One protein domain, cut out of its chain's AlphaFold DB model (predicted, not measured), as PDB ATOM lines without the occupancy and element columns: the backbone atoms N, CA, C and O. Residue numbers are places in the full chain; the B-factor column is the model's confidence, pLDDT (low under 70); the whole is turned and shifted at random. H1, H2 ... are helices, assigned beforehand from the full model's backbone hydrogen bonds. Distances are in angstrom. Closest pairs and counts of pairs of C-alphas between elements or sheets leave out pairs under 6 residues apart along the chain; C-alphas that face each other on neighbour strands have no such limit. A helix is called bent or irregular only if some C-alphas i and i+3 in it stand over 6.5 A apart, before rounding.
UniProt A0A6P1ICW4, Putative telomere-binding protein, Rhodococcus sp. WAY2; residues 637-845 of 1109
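This is residues 637 to 845 of the 1109 residues of the protein "Putative telomere-binding protein" of Rhodococcus sp. WAY2 (UniProt A0A6P1ICW4). Antiparallel helices stand side by side in two layers, a short solenoid whose length runs across the helices: H2, H4, H7 and H10 make one layer and run one way, and H1, H3, H6, H8 and H11 make the other and run back. The short H9 is set crosswise near H6 and H11, H5 is a short turn after H4, and residues 799 to 805 of the link from H9 to H10 stick out from the body. The printed part has 209 residues with eleven named helices, H1 to H11 in chain order, and no named strand; the class is all helix. H2, H3, H4, H6 and H7 form an up-and-down bundle, each running against the one before it in the chain. The whole is compact, with a radius of gyration of the C-alphas of 18.3 A and spans of 58 by 42 by 33 A.

The longest helix, H2, is residues 672 to 690, 26.7 A from C-alpha 672 at (-29.832, -15.572, -26.201) to C-alpha 690 at (-39.942, -39.332, -32.999). Before it comes H1, residues 653 to 665, 18.3 A. After it come H3, residues 702 to 716, 21.7 A, H4, residues 719 to 728, 14.2 A, and H5, residues 730 to 733. H6, residues 744 to 757, is 19.8 A long, and H7, residues 759 to 774, is 23.5 A. H8 is residues 778 to 783 and H9 residues 787 to 792. H10, residues 813 to 828, is 22.8 A long, and H11, residues 834 to 841, ends at C-alpha 841, (-53.351, -22.536, -2.700). H3 and H7 are irregular: C-alphas 712 and 715 are 7.5 A apart, and C-alphas 760 and 763 are 7.7 A apart.

H2 and H3 form a hairpin at a tilt of 34 degrees, only just shallow, with closest C-alphas Ala 686 and Thr 703, 4.8 A apart. H1 touches H3 the same way at a shallow tilt of 30 degrees, with Ala 664 and Gly 709 closest at 4.2 A between C-alphas, and is close to but not clearly touching H2. H2 touches H4 with residues 679 to 687 alone; the closest C-alphas, of Thr 683 and Val 725, are 6.7 A apart. H3 touches H6 the same way at a shallow tilt of 18 degrees, with the C-alphas of Ala 715 and Ile 754 closest at 4.7 A. H6 and H7 form a hairpin, a shallow tilt of 26 degrees, with the C-alphas of Ala 755 and Thr 762 closest at 4.0 A. H7 is the hub, touching H4, H5, H6, H8 and H10. Its closest C-alphas to H10 are those of Asp 774 and Leu 826, 6.7 A apart. H6 touches H8, with the C-alphas of Ala 748 and Ala 780 closest at 5.0 A. H10 and H11 form a hairpin, with Val 827 and Ser 834 closest at 5.2 A between C-alphas. H9 only just touches H6, with 3 pairs of C-alphas within 8 A, the closest those of Val 752 and Val 789 at 6.8 A. H1 and H10 are apart, for instance. Every O i to N i+4 pair is within hydrogen-bond range in H1, H2, H4, H6, H8, H9, H10 and H11; H3 has 9 of 11, H7 has 10 of 12, and H5 is too short for such a pair.

The two C-alphas farthest apart, of Asp 650 and Asp 844, are 58.5 A apart. The printed part has no cut. The links from H2 to H3, 11 residues, and from H9 to H10, 20 residues, are long. The mean pLDDT of the printed part is 86.9; residue 695, residues 697 to 700 and residues 796 to 809 are under 70.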
ATOM      1  N   SER A 637     -16.319 -29.477 -13.921       90.88
ATOM      2  CA  SER A 637     -15.009 -28.993 -13.467       90.88
ATOM      3  C   SER A 637     -14.647 -27.606 -14.008       90.88
ATOM      4  O   SER A 637     -13.973 -26.849 -13.312       90.88
ATOM      5  N   ILE A 638     -15.120 -27.245 -15.204       92.81
ATOM      6  CA  ILE A 638     -14.782 -25.970 -15.868       92.81
ATOM      7  C   ILE A 638     -15.653 -24.780 -15.428       92.81
ATOM      8  O   ILE A 638     -15.326 -23.631 -15.724       92.81
ATOM      9  N   GLY A 639     -16.762 -25.027 -14.721       87.81
ATOM     10  CA  GLY A 639     -17.613 -23.984 -14.139       87.81
ATOM     11  C   GLY A 639     -18.311 -23.096 -15.177       87.81
ATOM     12  O   GLY A 639     -19.247 -23.536 -15.846       87.81
ATOM     13  N   ASP A 640     -17.900 -21.828 -15.259       91.62
ATOM     14  CA  ASP A 640     -18.500 -20.796 -16.125       91.62
ATOM     15  C   ASP A 640     -17.864 -20.707 -17.529       91.62
ATOM     16  O   ASP A 640     -18.241 -19.843 -18.319       91.62
ATOM     17  N   HIS A 641     -16.933 -21.603 -17.874       92.19
ATOM     18  CA  HIS A 641     -16.388 -21.700 -19.234       92.19
ATOM     19  C   HIS A 641     -17.393 -22.370 -20.178       92.19
ATOM     20  O   HIS A 641     -17.702 -23.554 -20.027       92.19
ATOM     21  N   ALA A 642     -17.905 -21.627 -21.159       92.62
ATOM     22  CA  ALA A 642     -18.781 -22.170 -22.195       92.62
ATOM     23  C   ALA A 642     -17.959 -22.940 -23.238       92.62
ATOM     24  O   ALA A 642     -17.053 -22.377 -23.848       92.62
ATOM     25  N   LEU A 643     -18.286 -24.216 -23.452       94.00
ATOM     26  CA  LEU A 643     -17.631 -25.037 -24.466       94.00
ATOM     27  C   LEU A 643     -18.150 -24.674 -25.858       94.00
ATOM     28  O   LEU A 643     -19.350 -24.467 -26.061       94.00
ATOM     29  N   SER A 644     -17.251 -24.656 -26.839       89.44
ATOM     30  CA  SER A 644     -17.643 -24.499 -28.240       89.44
ATOM     31  C   SER A 644     -18.424 -25.722 -28.730       89.44
ATOM     32  O   SER A 644     -17.922 -26.842 -28.675       89.44
ATOM     33  N   VAL A 645     -19.621 -25.507 -29.284       90.25
ATOM     34  CA  VAL A 645     -20.468 -26.575 -29.839       90.25
ATOM     35  C   VAL A 645     -20.571 -26.443 -31.357       90.25
ATOM     36  O   VAL A 645     -21.037 -25.426 -31.878       90.25
ATOM     37  N   GLY A 646     -20.162 -27.497 -32.071       87.44
ATOM     38  CA  GLY A 646     -20.307 -27.607 -33.527       87.44
ATOM     39  C   GLY A 646     -21.769 -27.727 -33.999       87.44
ATOM     40  O   GLY A 646     -22.696 -27.728 -33.189       87.44
ATOM     41  N   PRO A 647     -22.022 -27.834 -35.315       89.75
ATOM     42  CA  PRO A 647     -23.373 -28.047 -35.836       89.75
ATOM     43  C   PRO A 647     -23.970 -29.384 -35.360       89.75
ATOM     44  O   PRO A 647     -23.251 -30.368 -35.171       89.75
ATOM     45  N   LEU A 648     -25.299 -29.442 -35.214       92.00
ATOM     46  CA  LEU A 648     -26.049 -30.653 -34.836       92.00
ATOM     47  C   LEU A 648     -26.421 -31.546 -36.038       92.00
ATOM     48  O   LEU A 648     -27.394 -32.295 -35.995       92.00
ATOM     49  N   ARG A 649     -25.648 -31.461 -37.122       88.75
ATOM     50  CA  ARG A 649     -25.811 -32.226 -38.366       88.75
ATOM     51  C   ARG A 649     -24.448 -32.622 -38.929       88.75
ATOM     52  O   ARG A 649     -23.422 -32.185 -38.410       88.75
ATOM     53  N   ASP A 650     -24.459 -33.432 -39.984       84.62
ATOM     54  CA  ASP A 650     -23.268 -33.801 -40.764       84.62
ATOM     55  C   ASP A 650     -22.149 -34.460 -39.929       84.62
ATOM     56  O   ASP A 650     -20.964 -34.327 -40.224       84.62
ATOM     57  N   ALA A 651     -22.526 -35.184 -38.870       88.12
ATOM     58  CA  ALA A 651     -21.616 -35.892 -37.973       88.12
ATOM     59  C   ALA A 651     -22.234 -37.224 -37.504       88.12
ATOM     60  O   ALA A 651     -23.456 -37.396 -37.575       88.12
ATOM     61  N   PRO A 652     -21.426 -38.176 -37.003       87.75
ATOM     62  CA  PRO A 652     -21.953 -39.386 -36.391       87.75
ATOM     63  C   PRO A 652     -22.935 -39.079 -35.252       87.75
ATOM     64  O   PRO A 652     -22.737 -38.149 -34.469       87.75
ATOM     65  N   TRP A 653     -23.986 -39.893 -35.117       87.56
ATOM     66  CA  TRP A 653     -25.082 -39.621 -34.178       87.56
ATOM     67  C   TRP A 653     -24.620 -39.498 -32.713       87.56
ATOM     68  O   TRP A 653     -25.229 -38.757 -31.945       87.56
ATOM     69  N   TRP A 654     -23.537 -40.179 -32.314       88.56
ATOM     70  CA  TRP A 654     -22.982 -40.068 -30.959       88.56
ATOM     71  C   TRP A 654     -22.247 -38.743 -30.717       88.56
ATOM     72  O   TRP A 654     -22.282 -38.250 -29.592       88.56
ATOM     73  N   GLU A 655     -21.640 -38.145 -31.748       91.25
ATOM     74  CA  GLU A 655     -21.053 -36.802 -31.658       91.25
ATOM     75  C   GLU A 655     -22.160 -35.760 -31.533       91.25
ATOM     76  O   GLU A 655     -22.126 -34.921 -30.638       91.25
ATOM     77  N   ILE A 656     -23.201 -35.868 -32.370       92.06
ATOM     78  CA  ILE A 656     -24.382 -34.999 -32.280       92.06
ATOM     79  C   ILE A 656     -25.004 -35.121 -30.885       92.06
ATOM     80  O   ILE A 656     -25.291 -34.113 -30.247       92.06
ATOM     81  N   ARG A 657     -25.134 -36.342 -30.356       91.06
ATOM     82  CA  ARG A 657     -25.630 -36.592 -28.997       91.06
ATOM     83  C   ARG A 657     -24.760 -35.945 -27.914       91.06
ATOM     84  O   ARG A 657     -25.283 -35.440 -26.925       91.06
ATOM     85  N   ALA A 658     -23.440 -35.973 -28.067       92.12
ATOM     86  CA  ALA A 658     -22.538 -35.295 -27.144       92.12
ATOM     87  C   ALA A 658     -22.727 -33.768 -27.207       92.12
ATOM     88  O   ALA A 658     -22.833 -33.121 -26.168       92.12
ATOM     89  N   ARG A 659     -22.900 -33.198 -28.403       93.56
ATOM     90  CA  ARG A 659     -23.199 -31.769 -28.591       93.56
ATOM     91  C   ARG A 659     -24.542 -31.359 -27.983       93.56
ATOM     92  O   ARG A 659     -24.600 -30.352 -27.280       93.56
ATOM     93  N   THR A 660     -25.608 -32.146 -28.171       93.12
ATOM     94  CA  THR A 660     -26.913 -31.863 -27.535       93.12
ATOM     95  C   THR A 660     -26.816 -31.890 -26.010       93.12
ATOM     96  O   THR A 660     -27.453 -31.082 -25.335       93.12
ATOM     97  N   ARG A 661     -25.966 -32.764 -25.459       90.75
ATOM     98  CA  ARG A 661     -25.666 -32.823 -24.026       90.75
ATOM     99  C   ARG A 661     -24.965 -31.557 -23.527       90.75
ATOM    100  O   ARG A 661     -25.381 -31.044 -22.493       90.75
ATOM    101  N   ILE A 662     -23.951 -31.053 -24.239       93.44
ATOM    102  CA  ILE A 662     -23.273 -29.791 -23.880       93.44
ATOM    103  C   ILE A 662     -24.289 -28.650 -23.852       93.44
ATOM    104  O   ILE A 662     -24.375 -27.941 -22.853       93.44
ATOM    105  N   LEU A 663     -25.117 -28.532 -24.895       93.75
ATOM    106  CA  LEU A 663     -26.150 -27.495 -24.976       93.75
ATOM    107  C   LEU A 663     -27.153 -27.581 -23.821       93.75
ATOM    108  O   LEU A 663     -27.502 -26.557 -23.244       93.75
ATOM    109  N   ALA A 664     -27.597 -28.789 -23.463       91.50
ATOM    110  CA  ALA A 664     -28.528 -28.996 -22.357       91.50
ATOM    111  C   ALA A 664     -27.919 -28.617 -20.993       91.50
ATOM    112  O   ALA A 664     -28.566 -27.952 -20.191       91.50
ATOM    113  N   GLU A 665     -26.682 -29.039 -20.724       91.25
ATOM    114  CA  GLU A 665     -26.014 -28.827 -19.430       91.25
ATOM    115  C   GLU A 665     -25.458 -27.396 -19.279       91.25
ATOM    116  O   GLU A 665     -25.392 -26.868 -18.169       91.25
ATOM    117  N   GLN A 666     -25.106 -26.732 -20.386       93.12
ATOM    118  CA  GLN A 666     -24.648 -25.336 -20.421       93.12
ATOM    119  C   GLN A 666     -25.727 -24.367 -20.926       93.12
ATOM    120  O   GLN A 666     -25.419 -23.227 -21.277       93.12
ATOM    121  N   ALA A 667     -27.000 -24.773 -20.884       92.75
ATOM    122  CA  ALA A 667     -28.146 -23.960 -21.293       92.75
ATOM    123  C   ALA A 667     -28.213 -22.594 -20.590       92.75
ATOM    124  O   ALA A 667     -28.859 -21.686 -21.093       92.75
ATOM    125  N   ASP A 668     -27.546 -22.435 -19.446       91.81
ATOM    126  CA  ASP A 668     -27.497 -21.186 -18.689       91.81
ATOM    127  C   ASP A 668     -26.347 -20.239 -19.092       91.81
ATOM    128  O   ASP A 668     -26.356 -19.081 -18.692       91.81
ATOM    129  N   LEU A 669     -25.352 -20.717 -19.852       93.06
ATOM    130  CA  LEU A 669     -24.142 -19.970 -20.248       93.06
ATOM    131  C   LEU A 669     -24.167 -19.462 -21.693       93.06
ATOM    132  O   LEU A 669     -23.429 -18.544 -22.034       93.06
ATOM    133  N   ILE A 670     -24.980 -20.079 -22.547       90.75
ATOM    134  CA  ILE A 670     -25.099 -19.701 -23.961       90.75
ATOM    135  C   ILE A 670     -25.746 -18.309 -24.045       90.75
ATOM    136  O   ILE A 670     -26.572 -17.984 -23.194       90.75
ATOM    137  N   ASP A 671     -25.431 -17.483 -25.038       88.56
ATOM    138  CA  ASP A 671     -26.135 -16.214 -25.278       88.56
ATOM    139  C   ASP A 671     -27.552 -16.434 -25.860       88.56
ATOM    140  O   ASP A 671     -27.897 -17.536 -26.287       88.56
ATOM    141  N   ASP A 672     -28.415 -15.416 -25.825       84.88
ATOM    142  CA  ASP A 672     -29.832 -15.572 -26.201       84.88
ATOM    143  C   ASP A 672     -30.037 -15.826 -27.710       84.88
ATOM    144  O   ASP A 672     -30.940 -16.574 -28.090       84.88
ATOM    145  N   GLU A 673     -29.178 -15.273 -28.576       88.81
ATOM    146  CA  GLU A 673     -29.255 -15.475 -30.031       88.81
ATOM    147  C   GLU A 673     -28.888 -16.919 -30.402       88.81
ATOM    148  O   GLU A 673     -29.641 -17.617 -31.097       88.81
ATOM    149  N   THR A 674     -27.769 -17.409 -29.862       91.38
ATOM    150  CA  THR A 674     -27.345 -18.801 -30.025       91.38
ATOM    151  C   THR A 674     -28.365 -19.761 -29.415       91.38
ATOM    152  O   THR A 674     -28.686 -20.775 -30.037       91.38
ATOM    153  N   ALA A 675     -28.932 -19.452 -28.242       92.38
ATOM    154  CA  ALA A 675     -29.960 -20.282 -27.613       92.38
ATOM    155  C   ALA A 675     -31.198 -20.446 -28.511       92.38
ATOM    156  O   ALA A 675     -31.672 -21.570 -28.689       92.38
ATOM    157  N   ALA A 676     -31.680 -19.362 -29.129       92.56
ATOM    158  CA  ALA A 676     -32.824 -19.410 -30.036       92.56
ATOM    159  C   ALA A 676     -32.535 -20.245 -31.295       92.56
ATOM    160  O   ALA A 676     -33.384 -21.035 -31.709       92.56
ATOM    161  N   THR A 677     -31.338 -20.130 -31.880       94.56
ATOM    162  CA  THR A 677     -30.957 -20.934 -33.056       94.56
ATOM    163  C   THR A 677     -30.823 -22.415 -32.701       94.56
ATOM    164  O   THR A 677     -31.378 -23.277 -33.384       94.56
ATOM    165  N   ARG A 678     -30.142 -22.735 -31.593       95.50
ATOM    166  CA  ARG A 678     -29.946 -24.122 -31.147       95.50
ATOM    167  C   ARG A 678     -31.244 -24.791 -30.704       95.50
ATOM    168  O   ARG A 678     -31.389 -25.993 -30.908       95.50
ATOM    169  N   LEU A 679     -32.197 -24.043 -30.143       97.00
ATOM    170  CA  LEU A 679     -33.522 -24.560 -29.792       97.00
ATOM    171  C   LEU A 679     -34.259 -25.117 -31.018       97.00
ATOM    172  O   LEU A 679     -34.805 -26.219 -30.943       97.00
ATOM    173  N   SER A 680     -34.247 -24.398 -32.143       95.94
ATOM    174  CA  SER A 680     -34.853 -24.879 -33.391       95.94
ATOM    175  C   SER A 680     -34.174 -26.153 -33.902       95.94
ATOM    176  O   SER A 680     -34.859 -27.142 -34.141       95.94
ATOM    177  N   GLU A 681     -32.837 -26.189 -33.960       96.25
ATOM    178  CA  GLU A 681     -32.095 -27.391 -34.382       96.25
ATOM    179  C   GLU A 681     -32.388 -28.612 -33.486       96.25
ATOM    180  O   GLU A 681     -32.577 -29.725 -33.978       96.25
ATOM    181  N   LEU A 682     -32.448 -28.420 -32.163       97.19
ATOM    182  CA  LEU A 682     -32.755 -29.486 -31.202       97.19
ATOM    183  C   LEU A 682     -34.193 -29.997 -31.340       97.19
ATOM    184  O   LEU A 682     -34.434 -31.197 -31.193       97.19
ATOM    185  N   THR A 683     -35.135 -29.096 -31.620       97.00
ATOM    186  CA  THR A 683     -36.554 -29.424 -31.797       97.00
ATOM    187  C   THR A 683     -36.763 -30.213 -33.088       97.00
ATOM    188  O   THR A 683     -37.375 -31.282 -33.054       97.00
ATOM    189  N   GLU A 684     -36.159 -29.776 -34.197       95.69
ATOM    190  CA  GLU A 684     -36.142 -30.517 -35.465       95.69
ATOM    191  C   GLU A 684     -35.531 -31.914 -35.294       95.69
ATOM    192  O   GLU A 684     -36.107 -32.913 -35.733       95.69
ATOM    193  N   LEU A 685     -34.392 -32.017 -34.601       95.44
ATOM    194  CA  LEU A 685     -33.726 -33.295 -34.356       95.44
ATOM    195  C   LEU A 685     -34.589 -34.242 -33.505       95.44
ATOM    196  O   LEU A 685     -34.702 -35.432 -33.805       95.44
ATOM    197  N   ALA A 686     -35.249 -33.724 -32.468       94.62
ATOM    198  CA  ALA A 686     -36.172 -34.507 -31.654       94.62
ATOM    199  C   ALA A 686     -37.402 -34.979 -32.456       94.62
ATOM    200  O   ALA A 686     -37.836 -36.123 -32.293       94.62
ATOM    201  N   GLN A 687     -37.944 -34.153 -33.358       94.69
ATOM    202  CA  GLN A 687     -39.045 -34.535 -34.252       94.69
ATOM    203  C   GLN A 687     -38.625 -35.631 -35.247       94.69
ATOM    204  O   GLN A 687     -39.348 -36.618 -35.417       94.69
ATOM    205  N   GLN A 688     -37.437 -35.517 -35.852       92.75
ATOM    206  CA  GLN A 688     -36.873 -36.562 -36.720       92.75
ATOM    207  C   GLN A 688     -36.760 -37.895 -35.975       92.75
ATOM    208  O   GLN A 688     -37.201 -38.929 -36.481       92.75
ATOM    209  N   GLY A 689     -36.258 -37.861 -34.742       90.31
ATOM    210  CA  GLY A 689     -36.201 -39.019 -33.860       90.31
ATOM    211  C   GLY A 689     -37.559 -39.676 -33.623       90.31
ATOM    212  O   GLY A 689     -37.737 -40.868 -33.867       90.31
ATOM    213  N   ARG A 690     -38.562 -38.875 -33.248       89.12
ATOM    214  CA  ARG A 690     -39.942 -39.332 -32.999       89.12
ATOM    215  C   ARG A 690     -40.627 -39.920 -34.236       89.12
ATOM    216  O   ARG A 690     -41.482 -40.789 -34.094       89.12
ATOM    217  N   SER A 691     -40.248 -39.478 -35.436       90.75
ATOM    218  CA  SER A 691     -40.729 -40.057 -36.702       90.75
ATOM    219  C   SER A 691     -40.024 -41.360 -37.108       90.75
ATOM    220  O   SER A 691     -40.412 -41.977 -38.098       90.75
ATOM    221  N   GLY A 692     -39.005 -41.795 -36.357       86.00
ATOM    222  CA  GLY A 692     -38.199 -42.975 -36.674       86.00
ATOM    223  C   GLY A 692     -37.164 -42.746 -37.779       86.00
ATOM    224  O   GLY A 692     -36.634 -43.712 -38.324       86.00
ATOM    225  N   ALA A 693     -36.877 -41.486 -38.127       84.88
ATOM    226  CA  ALA A 693     -35.896 -41.140 -39.155       84.88
ATOM    227  C   ALA A 693     -34.440 -41.231 -38.657       84.88
ATOM    228  O   ALA A 693     -33.519 -41.300 -39.471       84.88
ATOM    229  N   LEU A 694     -34.220 -41.241 -37.336       82.69
ATOM    230  CA  LEU A 694     -32.891 -41.359 -36.735       82.69
ATOM    231  C   LEU A 694     -32.526 -42.817 -36.446       82.69
ATOM    232  O   LEU A 694     -33.345 -43.611 -35.986       82.69
ATOM    233  N   ILE A 695     -31.255 -43.149 -36.665       69.88
ATOM    234  CA  ILE A 695     -30.669 -44.421 -36.240       69.88
ATOM    235  C   ILE A 695     -30.167 -44.233 -34.806       69.88
ATOM    236  O   ILE A 695     -29.158 -43.563 -34.590       69.88
ATOM    237  N   GLU A 696     -30.863 -44.819 -33.835       70.75
ATOM    238  CA  GLU A 696     -30.514 -44.735 -32.414       70.75
ATOM    239  C   GLU A 696     -30.686 -46.080 -31.692       70.75
ATOM    240  O   GLU A 696     -31.414 -46.962 -32.147       70.75
ATOM    241  N   ASP A 697     -29.991 -46.242 -30.566       66.81
ATOM    242  CA  ASP A 697     -30.093 -47.420 -29.701       66.81
ATOM    243  C   ASP A 697     -30.993 -47.143 -28.481       66.81
ATOM    244  O   ASP A 697     -31.052 -46.023 -27.967       66.81
ATOM    245  N   LEU A 698     -31.650 -48.191 -27.970       58.38
ATOM    246  CA  LEU A 698     -32.564 -48.136 -26.822       58.38
ATOM    247  C   LEU A 698     -31.886 -47.630 -25.539       58.38
ATOM    248  O   LEU A 698     -32.543 -47.008 -24.707       58.38
ATOM    249  N   GLN A 699     -30.581 -47.865 -25.362       61.31
ATOM    250  CA  GLN A 699     -29.833 -47.389 -24.192       61.31
ATOM    251  C   GLN A 699     -29.175 -46.018 -24.424       61.31
ATOM    252  O   GLN A 699     -28.655 -45.404 -23.487       61.31
ATOM    253  N   ARG A 700     -29.152 -45.531 -25.672       67.75
ATOM    254  CA  ARG A 700     -28.350 -44.382 -26.120       67.75
ATOM    255  C   ARG A 700     -29.136 -43.516 -27.108       67.75
ATOM    256  O   ARG A 700     -28.685 -43.266 -28.219       67.75
ATOM    257  N   SER A 701     -30.306 -43.047 -26.679       82.94
ATOM    258  CA  SER A 701     -31.217 -42.281 -27.535       82.94
ATOM    259  C   SER A 701     -30.737 -40.845 -27.772       82.94
ATOM    260  O   SER A 701     -30.625 -40.047 -26.835       82.94
ATOM    261  N   LEU A 702     -30.491 -40.515 -29.044       89.81
ATOM    262  CA  LEU A 702     -30.249 -39.147 -29.496       89.81
ATOM    263  C   LEU A 702     -31.533 -38.318 -29.386       89.81
ATOM    264  O   LEU A 702     -31.478 -37.176 -28.934       89.81
ATOM    265  N   THR A 703     -32.684 -38.911 -29.711       91.75
ATOM    266  CA  THR A 703     -34.008 -38.280 -29.599       91.75
ATOM    267  C   THR A 703     -34.265 -37.766 -28.186       91.75
ATOM    268  O   THR A 703     -34.737 -36.642 -27.995       91.75
ATOM    269  N   LEU A 704     -33.928 -38.572 -27.177       90.56
ATOM    270  CA  LEU A 704     -34.099 -38.216 -25.775       90.56
ATOM    271  C   LEU A 704     -33.195 -37.049 -25.363       90.56
ATOM    272  O   LEU A 704     -33.666 -36.120 -24.710       90.56
ATOM    273  N   ASP A 705     -31.912 -37.081 -25.727       91.94
ATOM    274  CA  ASP A 705     -30.971 -36.016 -25.360       91.94
ATOM    275  C   ASP A 705     -31.257 -34.713 -26.140       91.94
ATOM    276  O   ASP A 705     -31.199 -33.634 -25.553       91.94
ATOM    277  N   ALA A 706     -31.691 -34.797 -27.405       95.12
ATOM    278  CA  ALA A 706     -32.199 -33.652 -28.169       95.12
ATOM    279  C   ALA A 706     -33.461 -33.050 -27.531       95.12
ATOM    280  O   ALA A 706     -33.532 -31.841 -27.327       95.12
ATOM    281  N   THR A 707     -34.414 -33.895 -27.117       95.44
ATOM    282  CA  THR A 707     -35.622 -33.463 -26.393       95.44
ATOM    283  C   THR A 707     -35.255 -32.740 -25.096       95.44
ATOM    284  O   THR A 707     -35.799 -31.680 -24.804       95.44
ATOM    285  N   ARG A 708     -34.307 -33.278 -24.316       94.69
ATOM    286  CA  ARG A 708     -33.828 -32.636 -23.080       94.69
ATOM    287  C   ARG A 708     -33.177 -31.283 -23.348       94.69
ATOM    288  O   ARG A 708     -33.436 -30.347 -22.598       94.69
ATOM    289  N   GLY A 709     -32.372 -31.176 -24.405       95.81
ATOM    290  CA  GLY A 709     -31.788 -29.908 -24.836       95.81
ATOM    291  C   GLY A 709     -32.852 -28.885 -25.238       95.81
ATOM    292  O   GLY A 709     -32.802 -27.749 -24.771       95.81
ATOM    293  N   ALA A 710     -33.847 -29.291 -26.033       97.38
ATOM    294  CA  ALA A 710     -34.963 -28.427 -26.419       97.38
ATOM    295  C   ALA A 710     -35.743 -27.937 -25.187       97.38
ATOM    296  O   ALA A 710     -35.961 -26.739 -25.035       97.38
ATOM    297  N   CYS A 711     -36.070 -28.833 -24.249       97.00
ATOM    298  CA  CYS A 711     -36.692 -28.476 -22.972       97.00
ATOM    299  C   CYS A 711     -35.865 -27.460 -22.167       97.00
ATOM    300  O   CYS A 711     -36.427 -26.519 -21.611       97.00
ATOM    301  N   ALA A 712     -34.541 -27.639 -22.100       95.75
ATOM    302  CA  ALA A 712     -33.650 -26.760 -21.342       95.75
ATOM    303  C   ALA A 712     -33.566 -25.341 -21.932       95.75
ATOM    304  O   ALA A 712     -33.427 -24.375 -21.183       95.75
ATOM    305  N   LEU A 713     -33.676 -25.204 -23.259       96.12
ATOM    306  CA  LEU A 713     -33.630 -23.915 -23.957       96.12
ATOM    307  C   LEU A 713     -35.012 -23.298 -24.221       96.12
ATOM    308  O   LEU A 713     -35.075 -22.136 -24.614       96.12
ATOM    309  N   ALA A 714     -36.112 -24.020 -23.985       95.62
ATOM    310  CA  ALA A 714     -37.453 -23.606 -24.407       95.62
ATOM    311  C   ALA A 714     -37.858 -22.207 -23.910       95.62
ATOM    312  O   ALA A 714     -38.392 -21.415 -24.678       95.62
ATOM    313  N   ALA A 715     -37.542 -21.873 -22.655       92.56
ATOM    314  CA  ALA A 715     -37.855 -20.574 -22.049       92.56
ATOM    315  C   ALA A 715     -36.953 -19.413 -22.517       92.56
ATOM    316  O   ALA A 715     -37.130 -18.280 -22.076       92.56
ATOM    317  N   ARG A 716     -35.937 -19.705 -23.336       92.38
ATOM    318  CA  ARG A 716     -34.987 -18.730 -23.892       92.38
ATOM    319  C   ARG A 716     -35.266 -18.406 -25.360       92.38
ATOM    320  O   ARG A 716     -34.653 -17.496 -25.905       92.38
ATOM    321  N   GLY A 717     -36.158 -19.160 -25.999       91.94
ATOM    322  CA  GLY A 717     -36.608 -18.896 -27.360       91.94
ATOM    323  C   GLY A 717     -37.715 -17.845 -27.423       91.94
ATOM    324  O   GLY A 717     -38.119 -17.245 -26.429       91.94
ATOM    325  N   SER A 718     -38.249 -17.644 -28.623       94.62
ATOM    326  CA  SER A 718     -39.507 -16.917 -28.804       94.62
ATOM    327  C   SER A 718     -40.700 -17.726 -28.277       94.62
ATOM    328  O   SER A 718     -40.653 -18.955 -28.224       94.62
ATOM    329  N   ALA A 719     -41.822 -17.058 -27.982       95.19
ATOM    330  CA  ALA A 719     -43.061 -17.744 -27.602       95.19
ATOM    331  C   ALA A 719     -43.511 -18.777 -28.661       95.19
ATOM    332  O   ALA A 719     -44.019 -19.837 -28.315       95.19
ATOM    333  N   ALA A 720     -43.268 -18.523 -29.952       97.00
ATOM    334  CA  ALA A 720     -43.572 -19.490 -31.008       97.00
ATOM    335  C   ALA A 720     -42.737 -20.778 -30.880       97.00
ATOM    336  O   ALA A 720     -43.284 -21.872 -30.970       97.00
ATOM    337  N   GLN A 721     -41.434 -20.653 -30.609       97.12
ATOM    338  CA  GLN A 721     -40.553 -21.808 -30.403       97.12
ATOM    339  C   GLN A 721     -40.898 -22.562 -29.111       97.12
ATOM    340  O   GLN A 721     -40.934 -23.788 -29.102       97.12
ATOM    341  N   ALA A 722     -41.204 -21.849 -28.024       97.38
ATOM    342  CA  ALA A 722     -41.644 -22.468 -26.773       97.38
ATOM    343  C   ALA A 722     -42.947 -23.272 -26.955       97.38
ATOM    344  O   ALA A 722     -43.074 -24.380 -26.428       97.38
ATOM    345  N   LEU A 723     -43.897 -22.743 -27.736       97.62
ATOM    346  CA  LEU A 723     -45.125 -23.451 -28.096       97.62
ATOM    347  C   LEU A 723     -44.832 -24.711 -28.922       97.62
ATOM    348  O   LEU A 723     -45.399 -25.762 -28.637       97.62
ATOM    349  N   GLU A 724     -43.906 -24.636 -29.880       97.75
ATOM    350  CA  GLU A 724     -43.490 -25.793 -30.678       97.75
ATOM    351  C   GLU A 724     -42.945 -26.936 -29.801       97.75
ATOM    352  O   GLU A 724     -43.301 -28.098 -30.007       97.75
ATOM    353  N   VAL A 725     -42.153 -26.619 -28.768       97.56
ATOM    354  CA  VAL A 725     -41.681 -27.624 -27.798       97.56
ATOM    355  C   VAL A 725     -42.846 -28.246 -27.018       97.56
ATOM    356  O   VAL A 725     -42.898 -29.471 -26.876       97.56
ATOM    357  N   LEU A 726     -43.801 -27.441 -26.533       97.06
ATOM    358  CA  LEU A 726     -44.987 -27.948 -25.821       97.06
ATOM    359  C   LEU A 726     -45.859 -28.857 -26.698       97.06
ATOM    360  O   LEU A 726     -46.431 -29.834 -26.199       97.06
ATOM    361  N   ASP A 727     -45.972 -28.542 -27.987       96.50
ATOM    362  CA  ASP A 727     -46.745 -29.325 -28.948       96.50
ATOM    363  C   ASP A 727     -46.020 -30.621 -29.331       96.50
ATOM    364  O   ASP A 727     -46.641 -31.686 -29.348       96.50
ATOM    365  N   MET A 728     -44.697 -30.581 -29.527       95.12
ATOM    366  CA  MET A 728     -43.874 -31.778 -29.747       95.12
ATOM    367  C   MET A 728     -44.004 -32.784 -28.590       95.12
ATOM    368  O   MET A 728     -44.042 -33.996 -28.811       95.12
ATOM    369  N   LEU A 729     -44.075 -32.293 -27.351       94.19
ATOM    370  CA  LEU A 729     -44.179 -33.118 -26.145       94.19
ATOM    371  C   LEU A 729     -45.615 -33.559 -25.827       94.19
ATOM    372  O   LEU A 729     -45.835 -34.337 -24.895       94.19
ATOM    373  N   ALA A 730     -46.609 -33.115 -26.600       92.88
ATOM    374  CA  ALA A 730     -48.013 -33.367 -26.306       92.88
ATOM    375  C   ALA A 730     -48.368 -34.856 -26.241       92.88
ATOM    376  O   ALA A 730     -49.107 -35.290 -25.354       92.88
ATOM    377  N   SER A 731     -47.809 -35.644 -27.160       88.94
ATOM    378  CA  SER A 731     -48.014 -37.093 -27.218       88.94
ATOM    379  C   SER A 731     -47.364 -37.842 -26.053       88.94
ATOM    380  O   SER A 731     -47.697 -39.002 -25.819       88.94
ATOM    381  N   ASP A 732     -46.431 -37.210 -25.332       88.50
ATOM    382  CA  ASP A 732     -45.731 -37.844 -24.215       88.50
ATOM    383  C   ASP A 732     -46.581 -37.885 -22.942       88.50
ATOM    384  O   ASP A 732     -46.292 -38.669 -22.042       88.50
ATOM    385  N   VAL A 733     -47.648 -37.089 -22.860       89.56
ATOM    386  CA  VAL A 733     -48.548 -37.059 -21.701       89.56
ATOM    387  C   VAL A 733     -49.306 -38.375 -21.546       89.56
ATOM    388  O   VAL A 733     -49.286 -38.963 -20.466       89.56
ATOM    389  N   HIS A 734     -49.955 -38.849 -22.613       84.94
ATOM    390  CA  HIS A 734     -50.798 -40.039 -22.544       84.94
ATOM    391  C   HIS A 734     -49.954 -41.306 -22.349       84.94
ATOM    392  O   HIS A 734     -49.001 -41.567 -23.098       84.94
ATOM    393  N   ARG A 735     -50.300 -42.087 -21.322       85.56
ATOM    394  CA  ARG A 735     -49.552 -43.271 -20.891       85.56
ATOM    395  C   ARG A 735     -50.425 -44.219 -20.068       85.56
ATOM    396  O   ARG A 735     -51.451 -43.817 -19.527       85.56
ATOM    397  N   GLU A 736     -50.002 -45.476 -19.981       82.44
ATOM    398  CA  GLU A 736     -50.606 -46.460 -19.080       82.44
ATOM    399  C   GLU A 736     -50.276 -46.138 -17.610       82.44
ATOM    400  O   GLU A 736     -49.310 -45.433 -17.311       82.44
ATOM    401  N   ALA A 737     -51.072 -46.663 -16.676       78.00
ATOM    402  CA  ALA A 737     -50.822 -46.476 -15.249       78.00
ATOM    403  C   ALA A 737     -49.453 -47.055 -14.842       78.00
ATOM    404  O   ALA A 737     -49.099 -48.159 -15.254       78.00
ATOM    405  N   ASN A 738     -48.714 -46.333 -13.994       74.31
ATOM    406  CA  ASN A 738     -47.354 -46.674 -13.545       74.31
ATOM    407  C   ASN A 738     -46.287 -46.708 -14.660       74.31
ATOM    408  O   ASN A 738     -45.226 -47.308 -14.478       74.31
ATOM    409  N   ALA A 739     -46.538 -46.070 -15.807       82.25
ATOM    410  CA  ALA A 739     -45.542 -45.910 -16.860       82.25
ATOM    411  C   ALA A 739     -44.765 -44.592 -16.701       82.25
ATOM    412  O   ALA A 739     -45.349 -43.516 -16.570       82.25
ATOM    413  N   TYR A 740     -43.437 -44.675 -16.779       85.06
ATOM    414  CA  TYR A 740     -42.523 -43.530 -16.726       85.06
ATOM    415  C   TYR A 740     -41.882 -43.280 -18.093       85.06
ATOM    416  O   TYR A 740     -41.525 -44.232 -18.795       85.06
ATOM    417  N   ARG A 741     -41.680 -42.008 -18.464       88.56
ATOM    418  CA  ARG A 741     -40.879 -41.630 -19.634       88.56
ATOM    419  C   ARG A 741     -39.603 -40.928 -19.189       88.56
ATOM    420  O   ARG A 741     -39.620 -39.988 -18.410       88.56
ATOM    421  N   HIS A 742     -38.472 -41.298 -19.788       88.12
ATOM    422  CA  HIS A 742     -37.172 -40.697 -19.460       88.12
ATOM    423  C   HIS A 742     -37.053 -39.186 -19.763       88.12
ATOM    424  O   HIS A 742     -36.049 -38.572 -19.375       88.12
ATOM    425  N   SER A 743     -38.025 -38.598 -20.473       89.75
ATOM    426  CA  SER A 743     -38.148 -37.161 -20.738       89.75
ATOM    427  C   SER A 743     -38.948 -36.399 -19.675       89.75
ATOM    428  O   SER A 743     -38.861 -35.173 -19.663       89.75
ATOM    429  N   ASP A 744     -39.668 -37.078 -18.773       92.88
ATOM    430  CA  ASP A 744     -40.576 -36.450 -17.798       92.88
ATOM    431  C   ASP A 744     -39.915 -35.348 -16.947       92.88
ATOM    432  O   ASP A 744     -40.478 -34.250 -16.899       92.88
ATOM    433  N   PRO A 745     -38.697 -35.531 -16.387       94.56
ATOM    434  CA  PRO A 745     -38.053 -34.477 -15.601       94.56
ATOM    435  C   PRO A 745     -37.787 -33.203 -16.410       94.56
ATOM    436  O   PRO A 745     -37.925 -32.090 -15.909       94.56
ATOM    437  N   ALA A 746     -37.390 -33.351 -17.677       94.44
ATOM    438  CA  ALA A 746     -37.109 -32.214 -18.546       94.44
ATOM    439  C   ALA A 746     -38.402 -31.558 -19.048       94.44
ATOM    440  O   ALA A 746     -38.460 -30.340 -19.172       94.44
ATOM    441  N   HIS A 747     -39.441 -32.352 -19.315       96.25
ATOM    442  CA  HIS A 747     -40.750 -31.867 -19.745       96.25
ATOM    443  C   HIS A 747     -41.429 -31.038 -18.644       96.25
ATOM    444  O   HIS A 747     -41.862 -29.919 -18.913       96.25
ATOM    445  N   ALA A 748     -41.460 -31.532 -17.402       96.81
ATOM    446  CA  ALA A 748     -42.048 -30.808 -16.275       96.81
ATOM    447  C   ALA A 748     -41.330 -29.467 -16.024       96.81
ATOM    448  O   ALA A 748     -41.975 -28.417 -15.989       96.81
ATOM    449  N   LYS A 749     -39.990 -29.473 -15.992       96.00
ATOM    450  CA  LYS A 749     -39.174 -28.253 -15.852       96.00
ATOM    451  C   LYS A 749     -39.366 -27.261 -16.992       96.00
ATOM    452  O   LYS A 749     -39.424 -26.059 -16.748       96.00
ATOM    453  N   ALA A 750     -39.487 -27.744 -18.230       96.94
ATOM    454  CA  ALA A 750     -39.782 -26.882 -19.370       96.94
ATOM    455  C   ALA A 750     -41.148 -26.203 -19.218       96.94
ATOM    456  O   ALA A 750     -41.252 -25.013 -19.493       96.94
ATOM    457  N   CYS A 751     -42.170 -26.908 -18.718       97.69
ATOM    458  CA  CYS A 751     -43.480 -26.305 -18.460       97.69
ATOM    459  C   CYS A 751     -43.377 -25.150 -17.454       97.69
ATOM    460  O   CYS A 751     -43.868 -24.060 -17.736       97.69
ATOM    461  N   VAL A 752     -42.679 -25.344 -16.329       95.31
ATOM    462  CA  VAL A 752     -42.455 -24.272 -15.339       95.31
ATOM    463  C   VAL A 752     -41.671 -23.112 -15.951       95.31
ATOM    464  O   VAL A 752     -42.062 -21.950 -15.824       95.31
ATOM    465  N   ALA A 753     -40.583 -23.411 -16.663       92.94
ATOM    466  CA  ALA A 753     -39.726 -22.398 -17.262       92.94
ATOM    467  C   ALA A 753     -40.462 -21.566 -18.328       92.94
ATOM    468  O   ALA A 753     -40.310 -20.346 -18.342       92.94
ATOM    469  N   ILE A 754     -41.280 -22.199 -19.176       95.94
ATOM    470  CA  ILE A 754     -42.110 -21.531 -20.190       95.94
ATOM    471  C   ILE A 754     -43.203 -20.702 -19.516       95.94
ATOM    472  O   ILE A 754     -43.364 -19.533 -19.867       95.94
ATOM    473  N   ALA A 755     -43.905 -21.265 -18.524       94.19
ATOM    474  CA  ALA A 755     -44.985 -20.572 -17.821       94.19
ATOM    475  C   ALA A 755     -44.509 -19.279 -17.149       94.19
ATOM    476  O   ALA A 755     -45.238 -18.298 -17.064       94.19
ATOM    477  N   THR A 756     -43.263 -19.273 -16.685       88.19
ATOM    478  CA  THR A 756     -42.653 -18.137 -15.990       88.19
ATOM    479  C   THR A 756     -41.904 -17.177 -16.920       88.19
ATOM    480  O   THR A 756     -41.511 -16.101 -16.476       88.19
ATOM    481  N   ALA A 757     -41.630 -17.550 -18.176       89.19
ATOM    482  CA  ALA A 757     -40.891 -16.719 -19.138       89.19
ATOM    483  C   ALA A 757     -41.793 -16.081 -20.206       89.19
ATOM    484  O   ALA A 757     -41.494 -14.989 -20.690       89.19
ATOM    485  N   HIS A 758     -42.902 -16.733 -20.566       92.00
ATOM    486  CA  HIS A 758     -43.796 -16.299 -21.636       92.00
ATOM    487  C   HIS A 758     -45.223 -16.130 -21.108       92.00
ATOM    488  O   HIS A 758     -45.974 -17.101 -21.023       92.00
ATOM    489  N   ALA A 759     -45.610 -14.887 -20.805       90.94
ATOM    490  CA  ALA A 759     -46.926 -14.565 -20.243       90.94
ATOM    491  C   ALA A 759     -48.083 -15.181 -21.058       90.94
ATOM    492  O   ALA A 759     -48.956 -15.828 -20.480       90.94
ATOM    493  N   ASP A 760     -48.018 -15.089 -22.391       93.62
ATOM    494  CA  ASP A 760     -49.034 -15.611 -23.321       93.62
ATOM    495  C   ASP A 760     -49.164 -17.146 -23.318       93.62
ATOM    496  O   ASP A 760     -50.173 -17.688 -23.766       93.62
ATOM    497  N   LEU A 761     -48.156 -17.868 -22.815       96.69
ATOM    498  CA  LEU A 761     -48.145 -19.333 -22.735       96.69
ATOM    499  C   LEU A 761     -48.349 -19.864 -21.314       96.69
ATOM    500  O   LEU A 761     -48.383 -21.082 -21.135       96.69
ATOM    501  N   THR A 762     -48.508 -18.986 -20.317       95.25
ATOM    502  CA  THR A 762     -48.596 -19.369 -18.898       95.25
ATOM    503  C   THR A 762     -49.642 -20.449 -18.663       95.25
ATOM    504  O   THR A 762     -49.322 -21.519 -18.145       95.25
ATOM    505  N   LEU A 763     -50.885 -20.201 -19.092       95.81
ATOM    506  CA  LEU A 763     -51.975 -21.156 -18.921       95.81
ATOM    507  C   LEU A 763     -51.659 -22.478 -19.622       95.81
ATOM    508  O   LEU A 763     -51.766 -23.534 -19.012       95.81
ATOM    509  N   ARG A 764     -51.220 -22.420 -20.882       96.88
ATOM    510  CA  ARG A 764     -50.972 -23.607 -21.708       96.88
ATOM    511  C   ARG A 764     -49.879 -24.505 -21.127       96.88
ATOM    512  O   ARG A 764     -50.001 -25.729 -21.148       96.88
ATOM    513  N   ALA A 765     -48.811 -23.903 -20.614       97.50
ATOM    514  CA  ALA A 765     -47.713 -24.619 -19.984       97.50
ATOM    515  C   ALA A 765     -48.132 -25.231 -18.635       97.50
ATOM    516  O   ALA A 765     -47.799 -26.384 -18.360       97.50
ATOM    517  N   LEU A 766     -48.921 -24.514 -17.825       97.00
ATOM    518  CA  LEU A 766     -49.487 -25.068 -16.592       97.00
ATOM    519  C   LEU A 766     -50.477 -26.198 -16.883       97.00
ATOM    520  O   LEU A 766     -50.393 -27.245 -16.253       97.00
ATOM    521  N   GLU A 767     -51.366 -26.045 -17.865       97.00
ATOM    522  CA  GLU A 767     -52.268 -27.114 -18.299       97.00
ATOM    523  C   GLU A 767     -51.493 -28.384 -18.648       97.00
ATOM    524  O   GLU A 767     -51.856 -29.456 -18.167       97.00
ATOM    525  N   ARG A 768     -50.393 -28.254 -19.405       96.94
ATOM    526  CA  ARG A 768     -49.511 -29.375 -19.746       96.94
ATOM    527  C   ARG A 768     -48.867 -30.009 -18.512       96.94
ATOM    528  O   ARG A 768     -48.824 -31.235 -18.420       96.94
ATOM    529  N   LEU A 769     -48.383 -29.198 -17.570       97.00
ATOM    530  CA  LEU A 769     -47.810 -29.679 -16.311       97.00
ATOM    531  C   LEU A 769     -48.842 -30.477 -15.502       97.00
ATOM    532  O   LEU A 769     -48.551 -31.574 -15.027       97.00
ATOM    533  N   PHE A 770     -50.068 -29.970 -15.399       96.12
ATOM    534  CA  PHE A 770     -51.146 -30.695 -14.742       96.12
ATOM    535  C   PHE A 770     -51.581 -31.940 -15.524       96.12
ATOM    536  O   PHE A 770     -51.944 -32.928 -14.898       96.12
ATOM    537  N   ASP A 771     -51.522 -31.946 -16.861       94.56
ATOM    538  CA  ASP A 771     -51.830 -33.151 -17.637       94.56
ATOM    539  C   ASP A 771     -50.849 -34.283 -17.295       94.56
ATOM    540  O   ASP A 771     -51.246 -35.444 -17.174       94.56
ATOM    541  N   LEU A 772     -49.567 -33.957 -17.094       93.75
ATOM    542  CA  LEU A 772     -48.566 -34.908 -16.601       93.75
ATOM    543  C   LEU A 772     -48.882 -35.367 -15.169       93.75
ATOM    544  O   LEU A 772     -48.806 -36.565 -14.883       93.75
ATOM    545  N   ALA A 773     -49.259 -34.442 -14.283       92.94
ATOM    546  CA  ALA A 773     -49.602 -34.739 -12.891       92.94
ATOM    547  C   ALA A 773     -50.859 -35.621 -12.754       92.94
ATOM    548  O   ALA A 773     -50.873 -36.555 -11.951       92.94
ATOM    549  N   ASP A 774     -51.886 -35.397 -13.580       91.31
ATOM    550  CA  ASP A 774     -53.102 -36.223 -13.634       91.31
ATOM    551  C   ASP A 774     -52.769 -37.687 -13.996       91.31
ATOM    552  O   ASP A 774     -53.397 -38.627 -13.491       91.31
ATOM    553  N   ASN A 775     -51.717 -37.883 -14.803       89.00
ATOM    554  CA  ASN A 775     -51.150 -39.184 -15.172       89.00
ATOM    555  C   ASN A 775     -50.104 -39.720 -14.165       89.00
ATOM    556  O   ASN A 775     -49.363 -40.639 -14.501       89.00
ATOM    557  N   ASP A 776     -50.056 -39.188 -12.937       88.25
ATOM    558  CA  ASP A 776     -49.162 -39.624 -11.845       88.25
ATOM    559  C   ASP A 776     -47.663 -39.457 -12.133       88.25
ATOM    560  O   ASP A 776     -46.819 -40.211 -11.644       88.25
ATOM    561  N   THR A 777     -47.306 -38.469 -12.955       90.81
ATOM    562  CA  THR A 777     -45.898 -38.192 -13.249       90.81
ATOM    563  C   THR A 777     -45.242 -37.542 -12.031       90.81
ATOM    564  O   THR A 777     -45.526 -36.387 -11.716       90.81
ATOM    565  N   PHE A 778     -44.334 -38.270 -11.373       90.38
ATOM    566  CA  PHE A 778     -43.637 -37.815 -10.165       90.38
ATOM    567  C   PHE A 778     -42.981 -36.440 -10.339       90.38
ATOM    568  O   PHE A 778     -43.207 -35.552  -9.522       90.38
ATOM    569  N   ASP A 779     -42.229 -36.234 -11.425       92.88
ATOM    570  CA  ASP A 779     -41.548 -34.960 -11.679       92.88
ATOM    571  C   ASP A 779     -42.534 -33.793 -11.814       92.88
ATOM    572  O   ASP A 779     -42.291 -32.719 -11.279       92.88
ATOM    573  N   ALA A 780     -43.688 -33.997 -12.456       93.69
ATOM    574  CA  ALA A 780     -44.706 -32.953 -12.570       93.69
ATOM    575  C   ALA A 780     -45.339 -32.608 -11.214       93.69
ATOM    576  O   ALA A 780     -45.576 -31.438 -10.929       93.69
ATOM    577  N   LEU A 781     -45.576 -33.611 -10.364       92.06
ATOM    578  CA  LEU A 781     -46.091 -33.409  -9.006       92.06
ATOM    579  C   LEU A 781     -45.094 -32.645  -8.123       92.06
ATOM    580  O   LEU A 781     -45.507 -31.808  -7.324       92.06
ATOM    581  N   VAL A 782     -43.790 -32.892  -8.292       91.88
ATOM    582  CA  VAL A 782     -42.729 -32.124  -7.623       91.88
ATOM    583  C   VAL A 782     -42.706 -30.677  -8.117       91.88
ATOM    584  O   VAL A 782     -42.716 -29.758  -7.301       91.88
ATOM    585  N   GLU A 783     -42.717 -30.464  -9.433       94.44
ATOM    586  CA  GLU A 783     -42.650 -29.127 -10.042       94.44
ATOM    587  C   GLU A 783     -43.929 -28.292  -9.799       94.44
ATOM    588  O   GLU A 783     -43.865 -27.069  -9.769       94.44
ATOM    589  N   LEU A 784     -45.093 -28.909  -9.541       93.81
ATOM    590  CA  LEU A 784     -46.299 -28.181  -9.106       93.81
ATOM    591  C   LEU A 784     -46.146 -27.510  -7.730       93.81
ATOM    592  O   LEU A 784     -46.859 -26.551  -7.439       93.81
ATOM    593  N   ASN A 785     -45.234 -28.008  -6.893       88.62
ATOM    594  CA  ASN A 785     -44.901 -27.415  -5.599       88.62
ATOM    595  C   ASN A 785     -43.778 -26.362  -5.704       88.62
ATOM    596  O   ASN A 785     -43.285 -25.876  -4.684       88.62
ATOM    597  N   ASP A 786     -43.344 -26.015  -6.920       86.38
ATOM    598  CA  ASP A 786     -42.378 -24.942  -7.141       86.38
ATOM    599  C   ASP A 786     -42.964 -23.579  -6.698       86.38
ATOM    600  O   ASP A 786     -44.125 -23.277  -7.002       86.38
ATOM    601  N   PRO A 787     -42.195 -22.720  -5.997       81.75
ATOM    602  CA  PRO A 787     -42.691 -21.436  -5.501       81.75
ATOM    603  C   PRO A 787     -43.253 -20.502  -6.577       81.75
ATOM    604  O   PRO A 787     -44.187 -19.745  -6.298       81.75
ATOM    605  N   ASP A 788     -42.697 -20.518  -7.788       80.69
ATOM    606  CA  ASP A 788     -43.177 -19.673  -8.878       80.69
ATOM    607  C   ASP A 788     -44.497 -20.225  -9.444       80.69
ATOM    608  O   ASP A 788     -45.409 -19.446  -9.730       80.69
ATOM    609  N   VAL A 789     -44.668 -21.553  -9.496       89.38
ATOM    610  CA  VAL A 789     -45.952 -22.193  -9.846       89.38
ATOM    611  C   VAL A 789     -47.020 -21.904  -8.792       89.38
ATOM    612  O   VAL A 789     -48.122 -21.475  -9.138       89.38
ATOM    613  N   LEU A 790     -46.702 -22.061  -7.504       87.69
ATOM    614  CA  LEU A 790     -47.622 -21.747  -6.406       87.69
ATOM    615  C   LEU A 790     -48.075 -20.278  -6.449       87.69
ATOM    616  O   LEU A 790     -49.265 -19.995  -6.281       87.69
ATOM    617  N   ARG A 791     -47.163 -19.342  -6.755       82.19
ATOM    618  CA  ARG A 791     -47.498 -17.920  -6.946       82.19
ATOM    619  C   ARG A 791     -48.451 -17.716  -8.126       82.19
ATOM    620  O   ARG A 791     -49.432 -16.986  -7.987       82.19
ATOM    621  N   LEU A 792     -48.221 -18.385  -9.260       86.44
ATOM    622  CA  LEU A 792     -49.123 -18.334 -10.421       86.44
ATOM    623  C   LEU A 792     -50.528 -18.871 -10.084       86.44
ATOM    624  O   LEU A 792     -51.524 -18.278 -10.504       86.44
ATOM    625  N   LEU A 793     -50.617 -19.921  -9.259       87.19
ATOM    626  CA  LEU A 793     -51.873 -20.485  -8.736       87.19
ATOM    627  C   LEU A 793     -52.542 -19.615  -7.654       87.19
ATOM    628  O   LEU A 793     -53.664 -19.900  -7.219       87.19
ATOM    629  N   GLY A 794     -51.892 -18.528  -7.236       79.75
ATOM    630  CA  GLY A 794     -52.391 -17.584  -6.243       79.75
ATOM    631  C   GLY A 794     -52.305 -18.089  -4.804       79.75
ATOM    632  O   GLY A 794     -53.181 -17.734  -4.017       79.75
ATOM    633  N   ALA A 795     -51.312 -18.925  -4.481       78.62
ATOM    634  CA  ALA A 795     -50.916 -19.150  -3.093       78.62
ATOM    635  C   ALA A 795     -50.435 -17.826  -2.485       78.62
ATOM    636  O   ALA A 795     -49.613 -17.125  -3.082       78.62
ATOM    637  N   ASP A 796     -50.939 -17.490  -1.300       61.12
ATOM    638  CA  ASP A 796     -50.382 -16.398  -0.505       61.12
ATOM    639  C   ASP A 796     -49.129 -16.958   0.186       61.12
ATOM    640  O   ASP A 796     -49.235 -17.987   0.861       61.12
ATOM    641  N   PRO A 797     -47.922 -16.390  -0.002       51.56
ATOM    642  CA  PRO A 797     -46.749 -16.920   0.673       51.56
ATOM    643  C   PRO A 797     -46.989 -16.856   2.184       51.56
ATOM    644  O   PRO A 797     -47.195 -15.776   2.735       51.56
ATOM    645  N   TYR A 798     -46.930 -18.013   2.852       40.28
ATOM    646  CA  TYR A 798     -47.099 -18.147   4.306       40.28
ATOM    647  C   TYR A 798     -46.087 -17.330   5.137       40.28
ATOM    648  O   TYR A 798     -46.224 -17.257   6.350       40.28
ATOM    649  N   ASP A 799     -45.138 -16.658   4.483       38.94
ATOM    650  CA  ASP A 799     -44.279 -15.614   5.031       38.94
ATOM    651  C   ASP A 799     -44.124 -14.494   3.985       38.94
ATOM    652  O   ASP A 799     -43.175 -14.492   3.201       38.94
ATOM    653  N   ARG A 800     -45.048 -13.521   3.931       37.06
ATOM    654  CA  ARG A 800     -44.785 -12.252   3.225       37.06
ATOM    655  C   ARG A 800     -43.711 -11.478   4.002       37.06
ATOM    656  O   ARG A 800     -43.994 -11.037   5.119       37.06
ATOM    657  N   PRO A 801     -42.536 -11.160   3.426       31.62
ATOM    658  CA  PRO A 801     -41.869  -9.927   3.806       31.62
ATOM    659  C   PRO A 801     -42.840  -8.789   3.473       31.62
ATOM    660  O   PRO A 801     -43.312  -8.673   2.341       31.62
ATOM    661  N   ILE A 802     -43.190  -7.986   4.475       29.42
ATOM    662  CA  ILE A 802     -44.029  -6.796   4.316       29.42
ATOM    663  C   ILE A 802     -43.445  -5.946   3.173       29.42
ATOM    664  O   ILE A 802     -42.333  -5.446   3.311       29.42
ATOM    665  N   GLY A 803     -44.176  -5.794   2.060       33.41
ATOM    666  CA  GLY A 803     -43.856  -4.796   1.029       33.41
ATOM    667  C   GLY A 803     -43.828  -5.223  -0.445       33.41
ATOM    668  O   GLY A 803     -43.619  -4.344  -1.273       33.41
ATOM    669  N   VAL A 804     -44.058  -6.488  -0.822       34.50
ATOM    670  CA  VAL A 804     -44.136  -6.855  -2.256       34.50
ATOM    671  C   VAL A 804     -45.557  -6.592  -2.788       34.50
ATOM    672  O   VAL A 804     -46.505  -7.163  -2.241       34.50
ATOM    673  N   PRO A 805     -45.754  -5.723  -3.801       34.03
ATOM    674  CA  PRO A 805     -47.054  -5.544  -4.444       34.03
ATOM    675  C   PRO A 805     -47.479  -6.824  -5.176       34.03
ATOM    676  O   PRO A 805     -46.626  -7.573  -5.648       34.03
ATOM    677  N   ASP A 806     -48.790  -7.047  -5.323       41.25
ATOM    678  CA  ASP A 806     -49.325  -8.072  -6.227       41.25
ATOM    679  C   ASP A 806     -48.755  -7.843  -7.634       41.25
ATOM    680  O   ASP A 806     -49.174  -6.930  -8.353       41.25
ATOM    681  N   HIS A 807     -47.804  -8.672  -8.060       46.44
ATOM    682  CA  HIS A 807     -47.561  -8.822  -9.485       46.44
ATOM    683  C   HIS A 807     -48.811  -9.495 -10.055       46.44
ATOM    684  O   HIS A 807     -49.129 -10.627  -9.691       46.44
ATOM    685  N   LEU A 808     -49.552  -8.762 -10.891       54.84
ATOM    686  CA  LEU A 808     -50.719  -9.261 -11.614       54.84
ATOM    687  C   LEU A 808     -50.334 -10.576 -12.302       54.84
ATOM    688  O   LEU A 808     -49.567 -10.566 -13.265       54.84
ATOM    689  N   SER A 809     -50.834 -11.702 -11.784       69.31
ATOM    690  CA  SER A 809     -50.708 -12.988 -12.469       69.31
ATOM    691  C   SER A 809     -51.269 -12.821 -13.884       69.31
ATOM    692  O   SER A 809     -52.336 -12.217 -14.033       69.31
ATOM    693  N   PRO A 810     -50.597 -13.334 -14.929       82.25
ATOM    694  CA  PRO A 810     -51.138 -13.302 -16.286       82.25
ATOM    695  C   PRO A 810     -52.403 -14.169 -16.427       82.25
ATOM    696  O   PRO A 810     -53.081 -14.089 -17.446       82.25
ATOM    697  N   LEU A 811     -52.730 -14.980 -15.412       87.06
ATOM    698  CA  LEU A 811     -53.940 -15.794 -15.346       87.06
ATOM    699  C   LEU A 811     -55.124 -15.002 -14.779       87.06
ATOM    700  O   LEU A 811     -55.027 -14.342 -13.743       87.06
ATOM    701  N   THR A 812     -56.281 -15.166 -15.404       89.19
ATOM    702  CA  THR A 812     -57.565 -14.678 -14.893       89.19
ATOM    703  C   THR A 812     -58.010 -15.452 -13.646       89.19
ATOM    704  O   THR A 812     -57.608 -16.593 -13.406       89.19
ATOM    705  N   ASP A 813     -58.906 -14.865 -12.847       84.88
ATOM    706  CA  ASP A 813     -59.490 -15.533 -11.670       84.88
ATOM    707  C   ASP A 813     -60.169 -16.860 -12.019       84.88
ATOM    708  O   ASP A 813     -60.089 -17.822 -11.255       84.88
ATOM    709  N   ARG A 814     -60.806 -16.919 -13.193       89.81
ATOM    710  CA  ARG A 814     -61.458 -18.127 -13.695       89.81
ATOM    711  C   ARG A 814     -60.443 -19.227 -13.995       89.81
ATOM    712  O   ARG A 814     -60.624 -20.345 -13.533       89.81
ATOM    713  N   GLU A 815     -59.373 -18.909 -14.716       92.56
ATOM    714  CA  GLU A 815     -58.317 -19.878 -15.039       92.56
ATOM    715  C   GLU A 815     -57.631 -20.401 -13.770       92.56
ATOM    716  O   GLU A 815     -57.391 -21.600 -13.638       92.56
ATOM    717  N   ARG A 816     -57.383 -19.525 -12.786       89.50
ATOM    718  CA  ARG A 816     -56.852 -19.942 -11.479       89.50
ATOM    719  C   ARG A 816     -57.812 -20.870 -10.735       89.50
ATOM    720  O   ARG A 816     -57.358 -21.848 -10.146       89.50
ATOM    721  N   ALA A 817     -59.115 -20.591 -10.766       88.44
ATOM    722  CA  ALA A 817     -60.121 -21.468 -10.170       88.44
ATOM    723  C   ALA A 817     -60.138 -22.854 -10.841       88.44
ATOM    724  O   ALA A 817     -60.096 -23.863 -10.141       88.44
ATOM    725  N   ASP A 818     -60.086 -22.909 -12.175       93.12
ATOM    726  CA  ASP A 818     -60.070 -24.167 -12.933       93.12
ATOM    727  C   ASP A 818     -58.820 -25.022 -12.612       93.12
ATOM    728  O   ASP A 818     -58.911 -26.245 -12.466       93.12
ATOM    729  N   LEU A 819     -57.646 -24.396 -12.441       94.00
ATOM    730  CA  LEU A 819     -56.419 -25.091 -12.023       94.00
ATOM    731  C   LEU A 819     -56.478 -25.558 -10.557       94.00
ATOM    732  O   LEU A 819     -56.043 -26.669 -10.255       94.00
ATOM    733  N   ARG A 820     -57.062 -24.775  -9.641       90.00
ATOM    734  CA  ARG A 820     -57.281 -25.208  -8.243       90.00
ATOM    735  C   ARG A 820     -58.228 -26.404  -8.159       90.00
ATOM    736  O   ARG A 820     -57.965 -27.342  -7.410       90.00
ATOM    737  N   ASP A 821     -59.259 -26.443  -8.998       91.75
ATOM    738  CA  ASP A 821     -60.136 -27.610  -9.119       91.75
ATOM    739  C   ASP A 821     -59.368 -28.868  -9.566       91.75
ATOM    740  O   ASP A 821     -59.709 -29.978  -9.144       91.75
ATOM    741  N   ARG A 822     -58.319 -28.731 -10.396       94.75
ATOM    742  CA  ARG A 822     -57.409 -29.847 -10.728       94.75
ATOM    743  C   ARG A 822     -56.609 -30.295  -9.511       94.75
ATOM    744  O   ARG A 822     -56.551 -31.494  -9.259       94.75
ATOM    745  N   VAL A 823     -56.069 -29.364  -8.719       92.81
ATOM    746  CA  VAL A 823     -55.361 -29.693  -7.465       92.81
ATOM    747  C   VAL A 823     -56.261 -30.507  -6.529       92.81
ATOM    748  O   VAL A 823     -55.831 -31.550  -6.040       92.81
ATOM    749  N   ARG A 824     -57.532 -30.114  -6.343       90.38
ATOM    750  CA  ARG A 824     -58.478 -30.898  -5.523       90.38
ATOM    751  C   ARG A 824     -58.649 -32.326  -6.043       90.38
ATOM    752  O   ARG A 824     -58.605 -33.267  -5.258       90.38
ATOM    753  N   ARG A 825     -58.764 -32.513  -7.365       91.56
ATOM    754  CA  ARG A 825     -58.848 -33.858  -7.967       91.56
ATOM    755  C   ARG A 825     -57.596 -34.696  -7.715       91.56
ATOM    756  O   ARG A 825     -57.729 -35.887  -7.438       91.56
ATOM    757  N   LEU A 826     -56.407 -34.094  -7.772       92.12
ATOM    758  CA  LEU A 826     -55.153 -34.780  -7.444       92.12
ATOM    759  C   LEU A 826     -55.138 -35.245  -5.979       92.12
ATOM    760  O   LEU A 826     -54.725 -36.373  -5.709       92.12
ATOM    761  N   VAL A 827     -55.659 -34.427  -5.055       89.00
ATOM    762  CA  VAL A 827     -55.820 -34.793  -3.635       89.00
ATOM    763  C   VAL A 827     -56.794 -35.951  -3.463       89.00
ATOM    764  O   VAL A 827     -56.455 -36.937  -2.813       89.00
ATOM    765  N   THR A 828     -57.974 -35.892  -4.089       87.12
ATOM    766  CA  THR A 828     -58.944 -36.999  -4.050       87.12
ATOM    767  C   THR A 828     -58.355 -38.297  -4.613       87.12
ATOM    768  O   THR A 828     -58.659 -39.382  -4.121       87.12
ATOM    769  N   ALA A 829     -57.490 -38.197  -5.625       85.56
ATOM    770  CA  ALA A 829     -56.773 -39.327  -6.209       85.56
ATOM    771  C   ALA A 829     -55.552 -39.790  -5.384       85.56
ATOM    772  O   ALA A 829     -54.906 -40.765  -5.763       85.56
ATOM    773  N   GLY A 830     -55.229 -39.122  -4.269       83.75
ATOM    774  CA  GLY A 830     -54.123 -39.484  -3.381       83.75
ATOM    775  C   GLY A 830     -52.735 -39.291  -3.998       83.75
ATOM    776  O   GLY A 830     -51.813 -40.035  -3.665       83.75
ATOM    777  N   ARG A 831     -52.580 -38.335  -4.922       86.75
ATOM    778  CA  ARG A 831     -51.320 -38.101  -5.649       86.75
ATOM    779  C   ARG A 831     -50.242 -37.497  -4.748       86.75
ATOM    780  O   ARG A 831     -50.544 -36.714  -3.845       86.75
ATOM    781  N   TYR A 832     -48.980 -37.827  -5.017       82.94
ATOM    782  CA  TYR A 832     -47.824 -37.327  -4.262       82.94
ATOM    783  C   TYR A 832     -47.797 -35.785  -4.203       82.94
ATOM    784  O   TYR A 832     -48.087 -35.137  -5.204       82.94
ATOM    785  N   LEU A 833     -47.503 -35.206  -3.027       82.00
ATOM    786  CA  LEU A 833     -47.483 -33.756  -2.713       82.00
ATOM    787  C   LEU A 833     -48.772 -32.956  -2.986       82.00
ATOM    788  O   LEU A 833     -48.841 -31.778  -2.646       82.00
ATOM    789  N   SER A 834     -49.821 -33.564  -3.545       87.19
ATOM    790  CA  SER A 834     -51.041 -32.846  -3.940       87.19
ATOM    791  C   SER A 834     -51.726 -32.127  -2.775       87.19
ATOM    792  O   SER A 834     -52.224 -31.016  -2.944       87.19
ATOM    793  N   ALA A 835     -51.724 -32.733  -1.585       83.31
ATOM    794  CA  ALA A 835     -52.336 -32.152  -0.397       83.31
ATOM    795  C   ALA A 835     -51.487 -31.010   0.194       83.31
ATOM    796  O   ALA A 835     -52.050 -30.033   0.683       83.31
ATOM    797  N   ASP A 836     -50.157 -31.088   0.067       80.81
ATOM    798  CA  ASP A 836     -49.244 -29.992   0.416       80.81
ATOM    799  C   ASP A 836     -49.455 -28.794  -0.530       80.81
ATOM    800  O   ASP A 836     -49.573 -27.659  -0.073       80.81
ATOM    801  N   ILE A 837     -49.617 -29.042  -1.836       87.12
ATOM    802  CA  ILE A 837     -49.953 -28.003  -2.824       87.12
ATOM    803  C   ILE A 837     -51.315 -27.374  -2.495       87.12
ATOM    804  O   ILE A 837     -51.426 -26.147  -2.445       87.12
ATOM    805  N   LEU A 838     -52.343 -28.193  -2.222       87.81
ATOM    806  CA  LEU A 838     -53.683 -27.715  -1.860       87.81
ATOM    807  C   LEU A 838     -53.652 -26.832  -0.608       87.81
ATOM    808  O   LEU A 838     -54.296 -25.790  -0.590       87.81
ATOM    809  N   GLN A 839     -52.865 -27.202   0.404       84.19
ATOM    810  CA  GLN A 839     -52.706 -26.410   1.622       84.19
ATOM    811  C   GLN A 839     -52.155 -24.998   1.355       84.19
ATOM    812  O   GLN A 839     -52.497 -24.064   2.082       84.19
ATOM    813  N   GLN A 840     -51.313 -24.827   0.330       82.19
ATOM    814  CA  GLN A 840     -50.734 -23.529  -0.038       82.19
ATOM    815  C   GLN A 840     -51.701 -22.668  -0.861       82.19
ATOM    816  O   GLN A 840     -51.756 -21.455  -0.676       82.19
ATOM    817  N   VAL A 841     -52.468 -23.277  -1.775       84.00
ATOM    818  CA  VAL A 841     -53.351 -22.536  -2.700       84.00
ATOM    819  C   VAL A 841     -54.783 -22.361  -2.183       84.00
ATOM    820  O   VAL A 841     -55.461 -21.415  -2.584       84.00
ATOM    821  N   GLU A 842     -55.256 -23.266  -1.323       85.31
ATOM    822  CA  GLU A 842     -56.613 -23.283  -0.769       85.31
ATOM    823  C   GLU A 842     -56.664 -23.973   0.617       85.31
ATOM    824  O   GLU A 842     -57.184 -25.086   0.762       85.31
ATOM    825  N   PRO A 843     -56.133 -23.318   1.668       78.50
ATOM    826  CA  PRO A 843     -56.008 -23.907   3.006       78.50
ATOM    827  C   PRO A 843     -57.343 -24.261   3.679       78.50
ATOM    828  O   PRO A 843     -57.379 -25.146   4.529       78.50
ATOM    829  N   ASP A 844     -58.444 -23.617   3.285       80.38
ATOM    830  CA  ASP A 844     -59.770 -23.824   3.883       80.38
ATOM    831  C   ASP A 844     -60.589 -24.939   3.193       80.38
ATOM    832  O   ASP A 844     -61.782 -25.105   3.459       80.38
ATOM    833  N   SER A 845     -59.977 -25.718   2.292       81.88
ATOM    834  CA  SER A 845     -60.677 -26.761   1.534       81.88
ATOM    835  C   SER A 845     -61.194 -27.916   2.427       81.88
ATOM    836  O   SER A 845     -60.453 -28.442   3.269       81.88
TER     837      SER A 845